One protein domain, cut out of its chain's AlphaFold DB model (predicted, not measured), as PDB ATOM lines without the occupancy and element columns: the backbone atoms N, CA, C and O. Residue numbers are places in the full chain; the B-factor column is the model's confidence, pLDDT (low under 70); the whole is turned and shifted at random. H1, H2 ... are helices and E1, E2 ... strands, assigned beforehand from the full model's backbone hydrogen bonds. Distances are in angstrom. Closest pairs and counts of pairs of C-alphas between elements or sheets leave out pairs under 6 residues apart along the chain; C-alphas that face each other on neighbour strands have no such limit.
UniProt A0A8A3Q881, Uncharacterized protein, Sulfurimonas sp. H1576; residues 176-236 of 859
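Overview. This is residues 176 to 236 of the 859 residues of an uncharacterized protein of Sulfurimonas sp. H1576 (UniProt A0A8A3Q881). A two-stranded hairpin, E1 and E2, leads directly into H2, the longest helix; H1 runs beside H2, and short H3 folds back near it. The printed part has 61 residues, with three named helices and two named antiparallel strands, in the order H1 E1 E2 H2 H3, class mixed. It is compact, radius of gyration of the C-alphas 10.8 A, spanning 33 by 21 by 18 A.

Along the chain. Find C-alpha 200 at (-16.123, -25.949, 11.502): E1, residues 200 to 204, begins here, 13.2 A long. E2, residues 210 to 214, spans 13.9 A; H2, residues 215 to 226, 16.7 A; H1, residues 176 to 185, 15.1 A. H3, residues 232 to 235, ends at (-22.671, -35.353, 20.759).

Arrangement. In the E1-E2 hairpin, N 201 and O 213 are within hydrogen-bond range, 2.8 A. H2 only just touches H1, with 3 pairs of C-alphas within 8 A, the closest Ile 222 and Leu 182, 7.2 A. H3 is close but not clearly touching H2, closest C-alphas Ile 235 and Lys 221, 6.0 A. Every O i to N i+4 pair is in range in H2, 4 of 6 in H1; H3 is too short.

Size, cuts and confidence. The printed part has no cut; the H1 to E1 link is long. pLDDT is under 70 at residues 176, 191 to 199 and 228 to 229.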
ATOM      1  N   GLU A 176     -30.322 -24.171   7.121       68.00
ATOM      2  CA  GLU A 176     -31.700 -24.258   7.615       68.00
ATOM      3  C   GLU A 176     -32.212 -25.700   7.629       68.00
ATOM      4  O   GLU A 176     -32.885 -26.108   8.578       68.00
ATOM      5  N   ASP A 177     -31.839 -26.497   6.624       71.31
ATOM      6  CA  ASP A 177     -32.187 -27.920   6.562       71.31
ATOM      7  C   ASP A 177     -31.556 -28.696   7.723       71.31
ATOM      8  O   ASP A 177     -32.217 -29.507   8.371       71.31
ATOM      9  N   VAL A 178     -30.301 -28.392   8.064       72.00
ATOM     10  CA  VAL A 178     -29.613 -29.048   9.184       72.00
ATOM     11  C   VAL A 178     -30.153 -28.589  10.542       72.00
ATOM     12  O   VAL A 178     -30.315 -29.414  11.441       72.00
ATOM     13  N   ASN A 179     -30.519 -27.314  10.702       75.38
ATOM     14  CA  ASN A 179     -31.168 -26.833  11.928       75.38
ATOM     15  C   ASN A 179     -32.564 -27.447  12.146       75.38
ATOM     16  O   ASN A 179     -32.921 -27.745  13.289       75.38
ATOM     17  N   LYS A 180     -33.335 -27.714  11.080       79.50
ATOM     18  CA  LYS A 180     -34.601 -28.468  11.181       79.50
ATOM     19  C   LYS A 180     -34.384 -29.873  11.744       79.50
ATOM     20  O   LYS A 180     -35.184 -30.321  12.561       79.50
ATOM     21  N   GLU A 181     -33.299 -30.540  11.356       78.25
ATOM     22  CA  GLU A 181     -32.953 -31.874  11.860       78.25
ATOM     23  C   GLU A 181     -32.433 -31.869  13.310       78.25
ATOM     24  O   GLU A 181     -32.637 -32.841  14.036       78.25
ATOM     25  N   LEU A 182     -31.795 -30.782  13.760       79.38
ATOM     26  CA  LEU A 182     -31.267 -30.641  15.128       79.38
ATOM     27  C   LEU A 182     -32.330 -30.214  16.160       79.38
ATOM     28  O   LEU A 182     -32.220 -30.553  17.346       79.38
ATOM     29  N   LYS A 183     -33.381 -29.509  15.716       80.06
ATOM     30  CA  LYS A 183     -34.440 -28.934  16.565       80.06
ATOM     31  C   LYS A 183     -35.165 -29.953  17.466       80.06
ATOM     32  O   LYS A 183     -35.321 -29.645  18.650       80.06
ATOM     33  N   PRO A 184     -35.559 -31.161  17.003       80.69
ATOM     34  CA  PRO A 184     -36.189 -32.175  17.861       80.69
ATOM     35  C   PRO A 184     -35.320 -32.588  19.056       80.69
ATOM     36  O   PRO A 184     -35.833 -32.970  20.104       80.69
ATOM     37  N   PHE A 185     -34.000 -32.459  18.920       80.00
ATOM     38  CA  PHE A 185     -33.015 -32.832  19.932       80.00
ATOM     39  C   PHE A 185     -32.529 -31.638  20.770       80.00
ATOM     40  O   PHE A 185     -31.640 -31.806  21.604       80.00
ATOM     41  N   LYS A 186     -33.118 -30.445  20.575       81.56
ATOM     42  CA  LYS A 186     -32.774 -29.180  21.256       81.56
ATOM     43  C   LYS A 186     -31.313 -28.733  21.051       81.56
ATOM     44  O   LYS A 186     -30.747 -28.057  21.909       81.56
ATOM     45  N   PHE A 187     -30.697 -29.123  19.934       83.62
ATOM     46  CA  PHE A 187     -29.410 -28.584  19.484       83.62
ATOM     47  C   PHE A 187     -29.641 -27.450  18.484       83.62
ATOM     48  O   PHE A 187     -30.624 -27.466  17.744       83.62
ATOM     49  N   GLU A 188     -28.725 -26.488  18.444       82.62
ATOM     50  CA  GLU A 188     -28.854 -25.299  17.599       82.62
ATOM     51  C   GLU A 188     -27.506 -24.948  16.960       82.62
ATOM     52  O   GLU A 188     -26.514 -24.756  17.665       82.62
ATOM     53  N   LEU A 189     -27.448 -24.875  15.630       81.69
ATOM     54  CA  LEU A 189     -26.278 -24.381  14.905       81.69
ATOM     55  C   LEU A 189     -26.244 -22.850  15.012       81.69
ATOM     56  O   LEU A 189     -27.231 -22.191  14.694       81.69
ATOM     57  N   GLN A 190     -25.125 -22.298  15.473       78.06
ATOM     58  CA  GLN A 190     -24.947 -20.861  15.718       78.06
ATOM     59  C   GLN A 190     -24.257 -20.133  14.556       78.06
ATOM     60  O   GLN A 190     -24.287 -18.909  14.513       78.06
ATOM     61  N   ASP A 191     -23.607 -20.861  13.643       66.31
ATOM     62  CA  ASP A 191     -22.794 -20.266  12.578       66.31
ATOM     63  C   ASP A 191     -23.571 -20.114  11.252       66.31
ATOM     64  O   ASP A 191     -24.349 -20.991  10.873       66.31
ATOM     65  N   THR A 192     -23.334 -19.009  10.537       57.47
ATOM     66  CA  THR A 192     -23.998 -18.604   9.278       57.47
ATOM     67  C   THR A 192     -23.028 -18.533   8.082       57.47
ATOM     68  O   THR A 192     -23.310 -17.889   7.070       57.47
ATOM     69  N   ASN A 193     -21.876 -19.207   8.168       53.62
ATOM     70  CA  ASN A 193     -20.797 -19.130   7.176       53.62
ATOM     71  C   ASN A 193     -21.133 -19.684   5.767       53.62
ATOM     72  O   ASN A 193     -21.760 -20.731   5.600       53.62
ATOM     73  N   GLN A 194     -20.596 -19.022   4.729       51.47
ATOM     74  CA  GLN A 194     -20.832 -19.313   3.298       51.47
ATOM     75  C   GLN A 194     -20.224 -20.642   2.783       51.47
ATOM     76  O   GLN A 194     -20.545 -21.065   1.671       51.47
ATOM     77  N   ARG A 195     -19.351 -21.331   3.544       58.59
ATOM     78  CA  ARG A 195     -18.684 -22.598   3.142       58.59
ATOM     79  C   ARG A 195     -18.939 -23.755   4.121       58.59
ATOM     80  O   ARG A 195     -18.032 -24.495   4.503       58.59
ATOM     81  N   PHE A 196     -20.216 -23.972   4.421       61.94
ATOM     82  CA  PHE A 196     -20.781 -24.999   5.312       61.94
ATOM     83  C   PHE A 196     -20.118 -26.400   5.295       61.94
ATOM     84  O   PHE A 196     -19.991 -27.046   6.332       61.94
ATOM     85  N   TYR A 197     -19.666 -26.885   4.131       62.78
ATOM     86  CA  TYR A 197     -19.085 -28.229   3.978       62.78
ATOM     87  C   TYR A 197     -17.603 -28.345   4.357       62.78
ATOM     88  O   TYR A 197     -17.116 -29.463   4.542       62.78
ATOM     89  N   LYS A 198     -16.872 -27.227   4.412       61.03
ATOM     90  CA  LYS A 198     -15.421 -27.210   4.662       61.03
ATOM     91  C   LYS A 198     -15.064 -26.654   6.035       61.03
ATOM     92  O   LYS A 198     -14.053 -27.074   6.595       61.03
ATOM     93  N   ASP A 199     -15.897 -25.771   6.575       68.00
ATOM     94  CA  ASP A 199     -15.605 -25.074   7.821       68.00
ATOM     95  C   ASP A 199     -16.134 -25.831   9.049       68.00
ATOM     96  O   ASP A 199     -16.940 -26.768   8.963       68.00
ATOM     97  N   LYS A 200     -15.624 -25.450  10.223       73.75
ATOM     98  CA  LYS A 200     -16.123 -25.949  11.502       73.75
ATOM     99  C   LYS A 200     -17.334 -25.121  11.915       73.75
ATOM    100  O   LYS A 200     -17.224 -23.918  12.081       73.75
ATOM    101  N   ASN A 201     -18.457 -25.787  12.132       77.38
ATOM    102  CA  ASN A 201     -19.707 -25.172  12.547       77.38
ATOM    103  C   ASN A 201     -19.792 -25.118  14.074       77.38
ATOM    104  O   ASN A 201     -19.501 -26.115  14.744       77.38
ATOM    105  N   ILE A 202     -20.236 -23.987  14.618       82.12
ATOM    106  CA  ILE A 202     -20.477 -23.819  16.055       82.12
ATOM    107  C   ILE A 202     -21.880 -24.332  16.388       82.12
ATOM    108  O   ILE A 202     -22.861 -23.918  15.775       82.12
ATOM    109  N   ILE A 203     -21.986 -25.229  17.367       83.38
ATOM    110  CA  ILE A 203     -23.247 -25.839  17.803       83.38
ATOM    111  C   ILE A 203     -23.443 -25.601  19.295       83.38
ATOM    112  O   ILE A 203     -22.527 -25.792  20.098       83.38
ATOM    113  N   LYS A 204     -24.669 -25.239  19.664       84.12
ATOM    114  CA  LYS A 204     -25.152 -25.123  21.035       84.12
ATOM    115  C   LYS A 204     -25.929 -26.376  21.422       84.12
ATOM    116  O   LYS A 204     -26.826 -26.813  20.703       84.12
ATOM    117  N   CYS A 205     -25.572 -26.974  22.554       85.69
ATOM    118  CA  CYS A 205     -26.285 -28.129  23.099       85.69
ATOM    119  C   CYS A 205     -27.453 -27.719  24.027       85.69
ATOM    120  O   CYS A 205     -27.470 -26.589  24.515       85.69
ATOM    121  N   PRO A 206     -28.355 -28.654  24.379       83.69
ATOM    122  CA  PRO A 206     -29.445 -28.454  25.344       83.69
ATOM    123  C   PRO A 206     -29.023 -27.944  26.734       83.69
ATOM    124  O   PRO A 206     -29.801 -27.268  27.396       83.69
ATOM    125  N   LYS A 207     -27.794 -28.252  27.182       81.81
ATOM    126  CA  LYS A 207     -27.201 -27.719  28.425       81.81
ATOM    127  C   LYS A 207     -26.568 -26.323  28.252       81.81
ATOM    128  O   LYS A 207     -25.979 -25.798  29.186       81.81
ATOM    129  N   GLY A 208     -26.626 -25.731  27.057       81.62
ATOM    130  CA  GLY A 208     -26.085 -24.399  26.755       81.62
ATOM    131  C   GLY A 208     -24.615 -24.360  26.315       81.62
ATOM    132  O   GLY A 208     -24.141 -23.306  25.904       81.62
ATOM    133  N   HIS A 209     -23.887 -25.481  26.337       82.75
ATOM    134  CA  HIS A 209     -22.495 -25.538  25.872       82.75
ATOM    135  C   HIS A 209     -22.347 -25.274  24.366       82.75
ATOM    136  O   HIS A 209     -23.066 -25.882  23.572       82.75
ATOM    137  N   LEU A 210     -21.350 -24.463  23.996       82.50
ATOM    138  CA  LEU A 210     -20.917 -24.202  22.618       82.50
ATOM    139  C   LEU A 210     -19.687 -25.050  22.254       82.50
ATOM    140  O   LEU A 210     -18.740 -25.125  23.048       82.50
ATOM    141  N   PHE A 211     -19.696 -25.681  21.077       82.19
ATOM    142  CA  PHE A 211     -18.578 -26.480  20.557       82.19
ATOM    143  C   PHE A 211     -18.542 -26.507  19.017       82.19
ATOM    144  O   PHE A 211     -19.568 -26.345  18.362       82.19
ATOM    145  N   GLU A 212     -17.357 -26.731  18.446       81.38
ATOM    146  CA  GLU A 212     -17.106 -26.719  16.997       81.38
ATOM    147  C   GLU A 212     -17.097 -28.129  16.377       81.38
ATOM    148  O   GLU A 212     -16.454 -29.038  16.911       81.38
ATOM    149  N   LEU A 213     -17.728 -28.308  15.209       78.06
ATOM    150  CA  LEU A 213     -17.693 -29.553  14.425       78.06
ATOM    151  C   LEU A 213     -17.670 -29.315  12.908       78.06
ATOM    152  O   LEU A 213     -18.455 -28.541  12.371       78.06
ATOM    153  N   GLY A 214     -16.844 -30.076  12.186       78.69
ATOM    154  CA  GLY A 214     -16.933 -30.151  10.722       78.69
ATOM    155  C   GLY A 214     -18.197 -30.887  10.251       78.69
ATOM    156  O   GLY A 214     -18.731 -31.740  10.967       78.69
ATOM    157  N   TYR A 215     -18.652 -30.600   9.027       75.38
ATOM    158  CA  TYR A 215     -19.910 -31.126   8.475       75.38
ATOM    159  C   TYR A 215     -20.024 -32.660   8.508       75.38
ATOM    160  O   TYR A 215     -21.040 -33.199   8.947       75.38
ATOM    161  N   SER A 216     -18.975 -33.386   8.105       71.00
ATOM    162  CA  SER A 216     -18.984 -34.858   8.103       71.00
ATOM    163  C   SER A 216     -19.209 -35.442   9.502       71.00
ATOM    164  O   SER A 216     -19.984 -36.382   9.666       71.00
ATOM    165  N   SER A 217     -18.587 -34.852  10.528       78.56
ATOM    166  CA  SER A 217     -18.754 -35.272  11.926       78.56
ATOM    167  C   SER A 217     -20.104 -34.854  12.510       78.56
ATOM    168  O   SER A 217     -20.655 -35.566  13.349       78.56
ATOM    169  N   LEU A 218     -20.645 -33.712  12.074       77.12
ATOM    170  CA  LEU A 218     -21.994 -33.276  12.425       77.12
ATOM    171  C   LEU A 218     -23.042 -34.250  11.876       77.12
ATOM    172  O   LEU A 218     -23.903 -34.697  12.630       77.12
ATOM    173  N   ARG A 219     -22.926 -34.653  10.604       77.62
ATOM    174  CA  ARG A 219     -23.831 -35.640   9.998       77.62
ATOM    175  C   ARG A 219     -23.792 -36.986  10.705       77.62
ATOM    176  O   ARG A 219     -24.849 -37.501  11.051       77.62
ATOM    177  N   GLU A 220     -22.603 -37.494  11.017       78.19
ATOM    178  CA  GLU A 220     -22.463 -38.732  11.791       78.19
ATOM    179  C   GLU A 220     -23.158 -38.644  13.165       78.19
ATOM    180  O   GLU A 220     -23.805 -39.595  13.608       78.19
ATOM    181  N   LYS A 221     -23.061 -37.495  13.848       80.00
ATOM    182  CA  LYS A 221     -23.714 -37.273  15.149       80.00
ATOM    183  C   LYS A 221     -25.231 -37.117  15.040       80.00
ATOM    184  O   LYS A 221     -25.924 -37.625  15.914       80.00
ATOM    185  N   ILE A 222     -25.746 -36.483  13.985       76.75
ATOM    186  CA  ILE A 222     -27.194 -36.386  13.722       76.75
ATOM    187  C   ILE A 222     -27.790 -37.780  13.502       76.75
ATOM    188  O   ILE A 222     -28.795 -38.120  14.120       76.75
ATOM    189  N   THR A 223     -27.129 -38.633  12.716       77.06
ATOM    190  CA  THR A 223     -27.567 -40.027  12.537       77.06
ATOM    191  C   THR A 223     -27.584 -40.789  13.867       77.06
ATOM    192  O   THR A 223     -28.502 -41.561  14.128       77.06
ATOM    193  N   LYS A 224     -26.616 -40.535  14.760       75.88
ATOM    194  CA  LYS A 224     -26.615 -41.111  16.117       75.88
ATOM    195  C   LYS A 224     -27.743 -40.565  16.999       75.88
ATOM    196  O   LYS A 224     -28.319 -41.343  17.748       75.88
ATOM    197  N   MET A 225     -28.105 -39.283  16.898       76.31
ATOM    198  CA  MET A 225     -29.270 -38.721  17.612       76.31
ATOM    199  C   MET A 225     -30.582 -39.396  17.204       76.31
ATOM    200  O   MET A 225     -31.470 -39.582  18.027       76.31
ATOM    201  N   GLN A 226     -30.697 -39.766  15.929       76.38
ATOM    202  CA  GLN A 226     -31.874 -40.447  15.390       76.38
ATOM    203  C   GLN A 226     -31.968 -41.914  15.842       76.38
ATOM    204  O   GLN A 226     -33.038 -42.513  15.753       76.38
ATOM    205  N   SER A 227     -30.879 -42.496  16.357       70.94
ATOM    206  CA  SER A 227     -30.897 -43.830  16.957       70.94
ATOM    207  C   SER A 227     -31.380 -43.777  18.409       70.94
ATOM    208  O   SER A 227     -30.920 -42.958  19.205       70.94
ATOM    209  N   SER A 228     -32.317 -44.655  18.769       65.25
ATOM    210  CA  SER A 228     -32.783 -44.792  20.152       65.25
ATOM    211  C   SER A 228     -31.947 -45.844  20.895       65.25
ATOM    212  O   SER A 228     -31.834 -46.959  20.374       65.25
ATOM    213  N   PRO A 229     -31.403 -45.569  22.100       64.12
ATOM    214  CA  PRO A 229     -31.313 -44.286  22.813       64.12
ATOM    215  C   PRO A 229     -29.963 -43.567  22.585       64.12
ATOM    216  O   PRO A 229     -28.904 -44.177  22.736       64.12
ATOM    217  N   PHE A 230     -29.980 -42.253  22.311       73.56
ATOM    218  CA  PHE A 230     -28.762 -41.432  22.201       73.56
ATOM    219  C   PHE A 230     -28.431 -40.706  23.517       73.56
ATOM    220  O   PHE A 230     -29.334 -40.288  24.248       73.56
ATOM    221  N   LYS A 231     -27.139 -40.506  23.820       79.00
ATOM    222  CA  LYS A 231     -26.699 -39.720  24.986       79.00
ATOM    223  C   LYS A 231     -26.135 -38.371  24.566       79.00
ATOM    224  O   LYS A 231     -25.454 -38.232  23.552       79.00
ATOM    225  N   LEU A 232     -26.359 -37.365  25.408       77.94
ATOM    226  CA  LEU A 232     -25.878 -36.001  25.180       77.94
ATOM    227  C   LEU A 232     -24.343 -35.920  25.065       77.94
ATOM    228  O   LEU A 232     -23.810 -35.104  24.313       77.94
ATOM    229  N   GLU A 233     -23.646 -36.794  25.794       77.69
ATOM    230  CA  GLU A 233     -22.187 -36.957  25.825       77.69
ATOM    231  C   GLU A 233     -21.609 -37.472  24.495       77.69
ATOM    232  O   GLU A 233     -20.478 -37.151  24.131       77.69
ATOM    233  N   ASP A 234     -22.384 -38.226  23.713       74.75
ATOM    234  CA  ASP A 234     -21.933 -38.727  22.407       74.75
ATOM    235  C   ASP A 234     -21.821 -37.589  21.379       74.75
ATOM    236  O   ASP A 234     -21.115 -37.672  20.363       74.75
ATOM    237  N   ILE A 235     -22.494 -36.476  21.667       78.75
ATOM    238  CA  ILE A 235     -22.671 -35.353  20.759       78.75
ATOM    239  C   ILE A 235     -21.869 -34.143  21.237       78.75
ATOM    240  O   ILE A 235     -21.021 -33.662  20.484       78.75
ATOM    241  N   CYS A 236     -22.100 -33.672  22.463       82.94
ATOM    242  CA  CYS A 236     -21.463 -32.477  23.006       82.94
ATOM    243  C   CYS A 236     -20.162 -32.834  23.731       82.94
ATOM    244  O   CYS A 236     -20.173 -33.566  24.721       82.94
TER     245      CYS A 236